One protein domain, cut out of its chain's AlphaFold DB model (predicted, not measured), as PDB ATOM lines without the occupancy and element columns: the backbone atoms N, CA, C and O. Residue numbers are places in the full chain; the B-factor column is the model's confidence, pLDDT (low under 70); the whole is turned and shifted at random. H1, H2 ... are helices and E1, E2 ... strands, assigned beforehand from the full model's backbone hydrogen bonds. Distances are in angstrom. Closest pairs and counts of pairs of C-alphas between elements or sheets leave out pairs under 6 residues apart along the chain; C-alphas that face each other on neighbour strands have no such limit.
ATOM      1  N   LYS A  24    -106.382 -56.872  25.653       95.94
ATOM      2  CA  LYS A  24    -105.299 -56.644  24.691       95.94
ATOM      3  C   LYS A  24    -104.144 -57.605  24.955       95.94
ATOM      4  O   LYS A  24    -103.817 -57.912  26.100       95.94
ATOM      5  N   LYS A  25    -103.496 -58.040  23.875       96.69
ATOM      6  CA  LYS A  25    -102.300 -58.886  23.948       96.69
ATOM      7  C   LYS A  25    -101.135 -58.092  24.526       96.69
ATOM      8  O   LYS A  25    -100.945 -56.936  24.158       96.69
ATOM      9  N   LEU A  26    -100.353 -58.733  25.385       97.69
ATOM     10  CA  LEU A  26     -99.083 -58.179  25.843       97.69
ATOM     11  C   LEU A  26     -98.053 -58.265  24.711       97.69
ATOM     12  O   LEU A  26     -98.180 -59.099  23.815       97.69
ATOM     13  N   GLU A  27     -97.009 -57.452  24.756       97.50
ATOM     14  CA  GLU A  27     -95.911 -57.514  23.794       97.50
ATOM     15  C   GLU A  27     -94.608 -57.850  24.507       97.50
ATOM     16  O   GLU A  27     -94.228 -57.201  25.480       97.50
ATOM     17  N   LEU A  28     -93.912 -58.875  24.016       97.38
ATOM     18  CA  LEU A  28     -92.615 -59.295  24.526       97.38
ATOM     19  C   LEU A  28     -91.554 -59.110  23.447       97.38
ATOM     20  O   LEU A  28     -91.576 -59.785  22.419       97.38
ATOM     21  N   PHE A  29     -90.578 -58.257  23.725       96.31
ATOM     22  CA  PHE A  29     -89.382 -58.092  22.910       96.31
ATOM     23  C   PHE A  29     -88.309 -59.093  23.344       96.31
ATOM     24  O   PHE A  29     -88.005 -59.237  24.534       96.31
ATOM     25  N   SER A  30     -87.760 -59.834  22.380       94.25
ATOM     26  CA  SER A  30     -86.912 -60.997  22.644       94.25
ATOM     27  C   SER A  30     -85.847 -61.226  21.568       94.25
ATOM     28  O   SER A  30     -86.015 -60.828  20.419       94.25
ATOM     29  N   TYR A  31     -84.786 -61.946  21.946       89.81
ATOM     30  CA  TYR A  31     -83.900 -62.657  21.022       89.81
ATOM     31  C   TYR A  31     -84.147 -64.161  21.134       89.81
ATOM     32  O   TYR A  31     -84.402 -64.681  22.226       89.81
ATOM     33  N   GLU A  32     -84.017 -64.874  20.016       81.50
ATOM     34  CA  GLU A  32     -84.293 -66.313  19.939       81.50
ATOM     35  C   GLU A  32     -83.454 -67.116  20.946       81.50
ATOM     36  O   GLU A  32     -83.989 -67.935  21.696       81.50
ATOM     37  N   ASN A  33     -82.167 -66.779  21.057       85.62
ATOM     38  CA  ASN A  33     -81.206 -67.461  21.923       85.62
ATOM     39  C   ASN A  33     -81.035 -66.824  23.318       85.62
ATOM     40  O   ASN A  33     -80.069 -67.126  24.017       85.62
ATOM     41  N   ASN A  34     -81.944 -65.940  23.753       88.81
ATOM     42  CA  ASN A  34     -81.850 -65.320  25.079       88.81
ATOM     43  C   ASN A  34     -82.505 -66.208  26.166       88.81
ATOM     44  O   ASN A  34     -83.733 -66.383  26.163       88.81
ATOM     45  N   GLU A  46     -97.406 -70.243  31.491       91.38
ATOM     46  CA  GLU A  46     -97.957 -70.690  32.785       91.38
ATOM     47  C   GLU A  46     -99.241 -69.950  33.151       91.38
ATOM     48  O   GLU A  46    -100.138 -70.533  33.748       91.38
ATOM     49  N   LEU A  47     -99.334 -68.671  32.804       91.81
ATOM     50  CA  LEU A  47    -100.509 -67.847  33.063       91.81
ATOM     51  C   LEU A  47    -101.504 -67.835  31.889       91.81
ATOM     52  O   LEU A  47    -102.487 -67.106  31.949       91.81
ATOM     53  N   GLU A  48    -101.261 -68.607  30.823       92.56
ATOM     54  CA  GLU A  48    -102.073 -68.614  29.593       92.56
ATOM     55  C   GLU A  48    -102.338 -67.210  29.016       92.56
ATOM     56  O   GLU A  48    -103.375 -66.926  28.413       92.56
ATOM     57  N   LEU A  49    -101.369 -66.304  29.166       94.44
ATOM     58  CA  LEU A  49    -101.514 -64.929  28.707       94.44
ATOM     59  C   LEU A  49    -101.246 -64.839  27.204       94.44
ATOM     60  O   LEU A  49    -100.168 -65.230  26.752       94.44
ATOM     61  N   PRO A  50    -102.170 -64.280  26.405       94.94
ATOM     62  CA  PRO A  50    -101.931 -64.062  24.991       94.94
ATOM     63  C   PRO A  50    -100.947 -62.902  24.800       94.94
ATOM     64  O   PRO A  50    -101.147 -61.795  25.307       94.94
ATOM     65  N   TYR A  51     -99.895 -63.136  24.016       96.88
ATOM     66  CA  TYR A  51     -98.867 -62.134  23.744       96.88
ATOM     67  C   TYR A  51     -98.402 -62.141  22.286       96.88
ATOM     68  O   TYR A  51     -98.574 -63.118  21.553       96.88
ATOM     69  N   ILE A  52     -97.814 -61.025  21.863       96.88
ATOM     70  CA  ILE A  52     -97.092 -60.865  20.605       96.88
ATOM     71  C   ILE A  52     -95.601 -60.962  20.920       96.88
ATOM     72  O   ILE A  52     -95.078 -60.221  21.753       96.88
ATOM     73  N   LEU A  53     -94.913 -61.898  20.266       95.75
ATOM     74  CA  LEU A  53     -93.467 -62.039  20.377       95.75
ATOM     75  C   LEU A  53     -92.777 -61.216  19.286       95.75
ATOM     76  O   LEU A  53     -92.771 -61.593  18.112       95.75
ATOM     77  N   ASN A  54     -92.140 -60.123  19.687       94.88
ATOM     78  CA  ASN A  54     -91.298 -59.305  18.830       94.88
ATOM     79  C   ASN A  54     -89.855 -59.823  18.902       94.88
ATOM     80  O   ASN A  54     -89.060 -59.382  19.732       94.88
ATOM     81  N   ASN A  55     -89.513 -60.776  18.028       93.00
ATOM     82  CA  ASN A  55     -88.118 -61.177  17.847       93.00
ATOM     83  C   ASN A  55     -87.353 -60.047  17.151       93.00
ATOM     84  O   ASN A  55     -87.717 -59.643  16.038       93.00
ATOM     85  N   ILE A  56     -86.318 -59.548  17.821       91.44
ATOM     86  CA  ILE A  56     -85.469 -58.460  17.343       91.44
ATOM     87  C   ILE A  56     -84.248 -59.070  16.651       91.44
ATOM     88  O   ILE A  56     -83.592 -59.949  17.194       91.44
ATOM     89  N   GLY A  57     -83.952 -58.629  15.434       87.56
ATOM     90  CA  GLY A  57     -82.642 -58.854  14.824       87.56
ATOM     91  C   GLY A  57     -81.745 -57.655  15.109       87.56
ATOM     92  O   GLY A  57     -82.240 -56.527  15.150       87.56
ATOM     93  N   GLU A  58     -80.448 -57.877  15.290       84.06
ATOM     94  CA  GLU A  58     -79.480 -56.778  15.340       84.06
ATOM     95  C   GLU A  58     -79.585 -55.934  14.055       84.06
ATOM     96  O   GLU A  58     -79.641 -56.485  12.953       84.06
ATOM     97  N   GLY A  59     -79.708 -54.610  14.190       85.25
ATOM     98  CA  GLY A  59     -79.893 -53.688  13.065       85.25
ATOM     99  C   GLY A  59     -81.270 -53.745  12.391       85.25
ATOM    100  O   GLY A  59     -81.459 -53.155  11.331       85.25
ATOM    101  N   SER A  60     -82.242 -54.466  12.958       90.00
ATOM    102  CA  SER A  60     -83.599 -54.528  12.403       90.00
ATOM    103  C   SER A  60     -84.448 -53.318  12.805       90.00
ATOM    104  O   SER A  60     -84.271 -52.753  13.879       90.00
ATOM    105  N   ALA A  61     -85.482 -52.999  12.019       90.88
ATOM    106  CA  ALA A  61     -86.457 -51.958  12.375       90.88
ATOM    107  C   ALA A  61     -87.138 -52.195  13.743       90.88
ATOM    108  O   ALA A  61     -87.564 -51.260  14.414       90.88
ATOM    109  N   ARG A  62     -87.223 -53.454  14.197       90.00
ATOM    110  CA  ARG A  62     -87.751 -53.787  15.532       90.00
ATOM    111  C   ARG A  62     -86.806 -53.394  16.662       90.00
ATOM    112  O   ARG A  62     -87.273 -53.147  17.767       90.00
ATOM    113  N   GLU A  63     -85.506 -53.346  16.396       92.62
ATOM    114  CA  GLU A  63     -84.526 -52.841  17.353       92.62
ATOM    115  C   GLU A  63     -84.727 -51.340  17.569       92.62
ATOM    116  O   GLU A  63     -84.769 -50.885  18.707       92.62
ATOM    117  N   GLU A  64     -84.940 -50.579  16.493       92.31
ATOM    118  CA  GLU A  64     -85.250 -49.149  16.581       92.31
ATOM    119  C   GLU A  64     -86.532 -48.897  17.383       92.31
ATOM    120  O   GLU A  64     -86.547 -48.032  18.257       92.31
ATOM    121  N   LEU A  65     -87.578 -49.698  17.150       92.75
ATOM    122  CA  LEU A  65     -88.805 -49.650  17.949       92.75
ATOM    123  C   LEU A  65     -88.530 -49.930  19.432       92.75
ATOM    124  O   LEU A  65     -89.026 -49.202  20.290       92.75
ATOM    125  N   LEU A  66     -87.711 -50.939  19.751       94.06
ATOM    126  CA  LEU A  66     -87.335 -51.221  21.136       94.06
ATOM    127  C   LEU A  66     -86.608 -50.027  21.771       94.06
ATOM    128  O   LEU A  66     -86.912 -49.684  22.911       94.06
ATOM    129  N   ILE A  67     -85.694 -49.373  21.055       94.56
ATOM    130  CA  ILE A  67     -84.964 -48.205  21.568       94.56
ATOM    131  C   ILE A  67     -85.914 -47.041  21.828       94.56
ATOM    132  O   ILE A  67     -85.817 -46.399  22.869       94.56
ATOM    133  N   GLN A  68     -86.846 -46.783  20.910       94.00
ATOM    134  CA  GLN A  68     -87.822 -45.702  21.056       94.00
ATOM    135  C   GLN A  68     -88.731 -45.903  22.272       94.00
ATOM    136  O   GLN A  68     -89.072 -44.936  22.946       94.00
ATOM    137  N   ILE A  69     -89.111 -47.150  22.552       92.50
ATOM    138  CA  ILE A  69     -90.033 -47.497  23.638       92.50
ATOM    139  C   ILE A  69     -89.292 -47.608  24.978       92.50
ATOM    140  O   ILE A  69     -89.705 -47.021  25.973       92.50
ATOM    141  N   SER A  70     -88.185 -48.353  25.014       92.44
ATOM    142  CA  SER A  70     -87.478 -48.704  26.254       92.44
ATOM    143  C   SER A  70     -86.344 -47.750  26.633       92.44
ATOM    144  O   SER A  70     -85.850 -47.808  27.758       92.44
ATOM    145  N   GLY A  71     -85.897 -46.900  25.704       92.19
ATOM    146  CA  GLY A  71     -84.685 -46.093  25.849       92.19
ATOM    147  C   GLY A  71     -83.382 -46.878  25.641       92.19
ATOM    148  O   GLY A  71     -82.304 -46.311  25.812       92.19
ATOM    149  N   GLY A  72     -83.452 -48.162  25.271       91.69
ATOM    150  CA  GLY A  72     -82.282 -49.021  25.095       91.69
ATOM    151  C   GLY A  72     -82.521 -50.235  24.192       91.69
ATOM    152  O   GLY A  72     -83.549 -50.368  23.542       91.69
ATOM    153  N   LYS A  73     -81.526 -51.125  24.132       91.88
ATOM    154  CA  LYS A  73     -81.547 -52.358  23.315       91.88
ATOM    155  C   LYS A  73     -81.659 -53.633  24.159       91.88
ATOM    156  O   LYS A  73     -81.451 -54.742  23.665       91.88
ATOM    157  N   GLU A  74     -81.913 -53.477  25.455       92.25
ATOM    158  CA  GLU A  74     -81.912 -54.585  26.401       92.25
ATOM    159  C   GLU A  74     -83.192 -55.414  26.287       92.25
ATOM    160  O   GLU A  74     -84.301 -54.892  26.204       92.25
ATOM    161  N   VAL A  75     -83.029 -56.735  26.324       93.19
ATOM    162  CA  VAL A  75     -84.134 -57.698  26.325       93.19
ATOM    163  C   VAL A  75     -83.919 -58.738  27.432       93.19
ATOM    164  O   VAL A  75     -82.771 -59.066  27.755       93.19
ATOM    165  N   PRO A  76     -84.984 -59.344  27.986       96.38
ATOM    166  CA  PRO A  76     -86.392 -59.162  27.627       96.38
ATOM    167  C   PRO A  76     -86.962 -57.808  28.058       96.38
ATOM    168  O   PRO A  76     -86.603 -57.286  29.112       96.38
ATOM    169  N   TYR A  77     -87.892 -57.298  27.254       97.31
ATOM    170  CA  TYR A  77     -88.680 -56.109  27.564       97.31
ATOM    171  C   TYR A  77     -90.160 -56.405  27.318       97.31
ATOM    172  O   TYR A  77     -90.511 -56.954  26.271       97.31
ATOM    173  N   LEU A  78     -91.011 -56.089  28.292       98.12
ATOM    174  CA  LEU A  78     -92.448 -56.333  28.247       98.12
ATOM    175  C   LEU A  78     -93.195 -55.002  28.157       98.12
ATOM    176  O   LEU A  78     -92.953 -54.105  28.964       98.12
ATOM    177  N   VAL A  79     -94.148 -54.921  27.234       97.94
ATOM    178  CA  VAL A  79     -95.148 -53.854  27.173       97.94
ATOM    179  C   VAL A  79     -96.520 -54.463  27.427       97.94
ATOM    180  O   VAL A  79     -96.932 -55.415  26.764       97.94
ATOM    181  N   ASP A  80     -97.235 -53.904  28.394       97.50
ATOM    182  CA  ASP A  80     -98.597 -54.285  28.725       97.50
ATOM    183  C   ASP A  80     -99.567 -53.130  28.424       97.50
ATOM    184  O   ASP A  80     -99.697 -52.189  29.216       97.50
ATOM    185  N   PRO A  81    -100.290 -53.186  27.294       96.81
ATOM    186  CA  PRO A  81    -101.223 -52.135  26.904       96.81
ATOM    187  C   PRO A  81    -102.517 -52.122  27.733       96.81
ATOM    188  O   PRO A  81    -103.338 -51.219  27.547       96.81
ATOM    189  N   ASN A  82    -102.741 -53.113  28.604       95.31
ATOM    190  CA  ASN A  82    -103.906 -53.159  29.490       95.31
ATOM    191  C   ASN A  82    -103.708 -52.268  30.722       95.31
ATOM    192  O   ASN A  82    -104.670 -51.684  31.211       95.31
ATOM    193  N   THR A  83    -102.466 -52.141  31.195       95.25
ATOM    194  CA  THR A  83    -102.102 -51.345  32.380       95.25
ATOM    195  C   THR A  83    -101.245 -50.121  32.045       95.25
ATOM    196  O   THR A  83    -101.046 -49.266  32.901       95.25
ATOM    197  N   GLY A  84    -100.726 -50.025  30.815       95.25
ATOM    198  CA  GLY A  84     -99.749 -49.008  30.408       95.25
ATOM    199  C   GLY A  84     -98.323 -49.304  30.887       95.25
ATOM    200  O   GLY A  84     -97.444 -48.451  30.772       95.25
ATOM    201  N   THR A  85     -98.088 -50.499  31.430       96.81
ATOM    202  CA  THR A  85     -96.812 -50.885  32.033       96.81
ATOM    203  C   THR A  85     -95.772 -51.209  30.966       96.81
ATOM    204  O   THR A  85     -96.057 -51.918  30.003       96.81
ATOM    205  N   GLN A  86     -94.543 -50.729  31.161       97.12
ATOM    206  CA  GLN A  86     -93.395 -51.058  30.317       97.12
ATOM    207  C   GLN A  86     -92.195 -51.370  31.212       97.12
ATOM    208  O   GLN A  86     -91.774 -50.531  32.009       97.12
ATOM    209  N   ILE A  87     -91.699 -52.607  31.161       97.00
ATOM    210  CA  ILE A  87     -90.737 -53.129  32.142       97.00
ATOM    211  C   ILE A  87     -89.668 -53.971  31.439       97.00
ATOM    212  O   ILE A  87     -89.979 -54.900  30.695       97.00
ATOM    213  N   GLY A  88     -88.402 -53.672  31.739       95.12
ATOM    214  CA  GLY A  88     -87.251 -54.542  31.474       95.12
ATOM    215  C   GLY A  88     -86.843 -55.358  32.707       95.12
ATOM    216  O   GLY A  88     -87.420 -55.196  33.781       95.12
ATOM    217  N   ASP A  89     -85.805 -56.190  32.566       94.94
ATOM    218  CA  ASP A  89     -85.344 -57.186  33.556       94.94
ATOM    219  C   ASP A  89     -86.348 -58.332  33.771       94.94
ATOM    220  O   ASP A  89     -87.452 -58.169  34.293       94.94
TER     221      ASP A  89
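Overview. This is residues 24 to 34 and 46 to 89 of the 106 residues of the protein "uncharacterized protein LOC107820645" of Nicotiana tabacum (UniProt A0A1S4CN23). A small twisted sheet of four strands has one helix, H1, packed across one of its faces, near the end where E1 and E2 finish and E3 starts, while the opposite face has no named helix. The loop after E1 and the stretch before E2 lie at opposite ends of these two strands, on either side of a cut in the chain. The printed part has 55 residues, with one named helix and four named strands in the order E1, E2, H1, E3, E4; the sheet is mixed and runs E2, E1, E3, E4. The class is mixed, helices and strands, in two layers, a helix on one face of a sheet. The whole is compact, with a radius of gyration of the C-alphas of 11.0 A and spans of 31 by 23 by 19 A.

Along the chain. E1 is residues 26 to 30, beginning at C-alpha 26 (-99.083, -58.179, 25.843) and 12.9 A long. E2, residues 51 to 55, measures 12.3 A. H1 is residues 61 to 70, 14.3 A from C-alpha 61 (-86.457, -51.958, 12.375) to C-alpha 70. E3, residues 77 to 80, measures 10.1 A, and E4, residues 85 to 88, measures 10.3 A and ends at C-alpha 88 (-87.251, -54.542, 31.474).

Arrangement. E1 and E2 are parallel neighbours at 22 degrees, with N 52 and O 26 2.8 A apart. On the other side of E1, E3 is antiparallel to it at 171 degrees; N 27 and O 79 are 2.9 A apart. E3 and E4 form a hairpin, antiparallel at 170 degrees, with N 80 and O 85 2.8 A apart. E2 and E4 are the edge strands and are apart. H1 is on the sheet at a height of 9.5 A over the sheet. It lies over E3 and, only just, over E1, on which 3 of its C-alphas fall. On the local plane its line and that of E3 stand at 72 degrees, and it runs across the strands. The closest C-alphas of H1 and E2 are those of Arg 62 and Asn 54, 7.3 A apart; those of H1 and E1 are Leu 66 and Phe 29, 7.4 A. In H1 every O i to N i+4 pair is within hydrogen-bond range.

Size, cuts and confidence. The two C-alphas farthest apart, those of Leu 47 and Gly 59, are 32.0 A apart. Residues 35 to 45 are not printed, and C-alphas 34 and 46 are 18.6 A apart across this cut, which lies in the link from E1 to E2. Of the links that are printed whole, E2 to H1 and E3 to E4 are tight, and H1 to E3 is short. The mean pLDDT of the printed part is 93.5, and no printed residue is under 70.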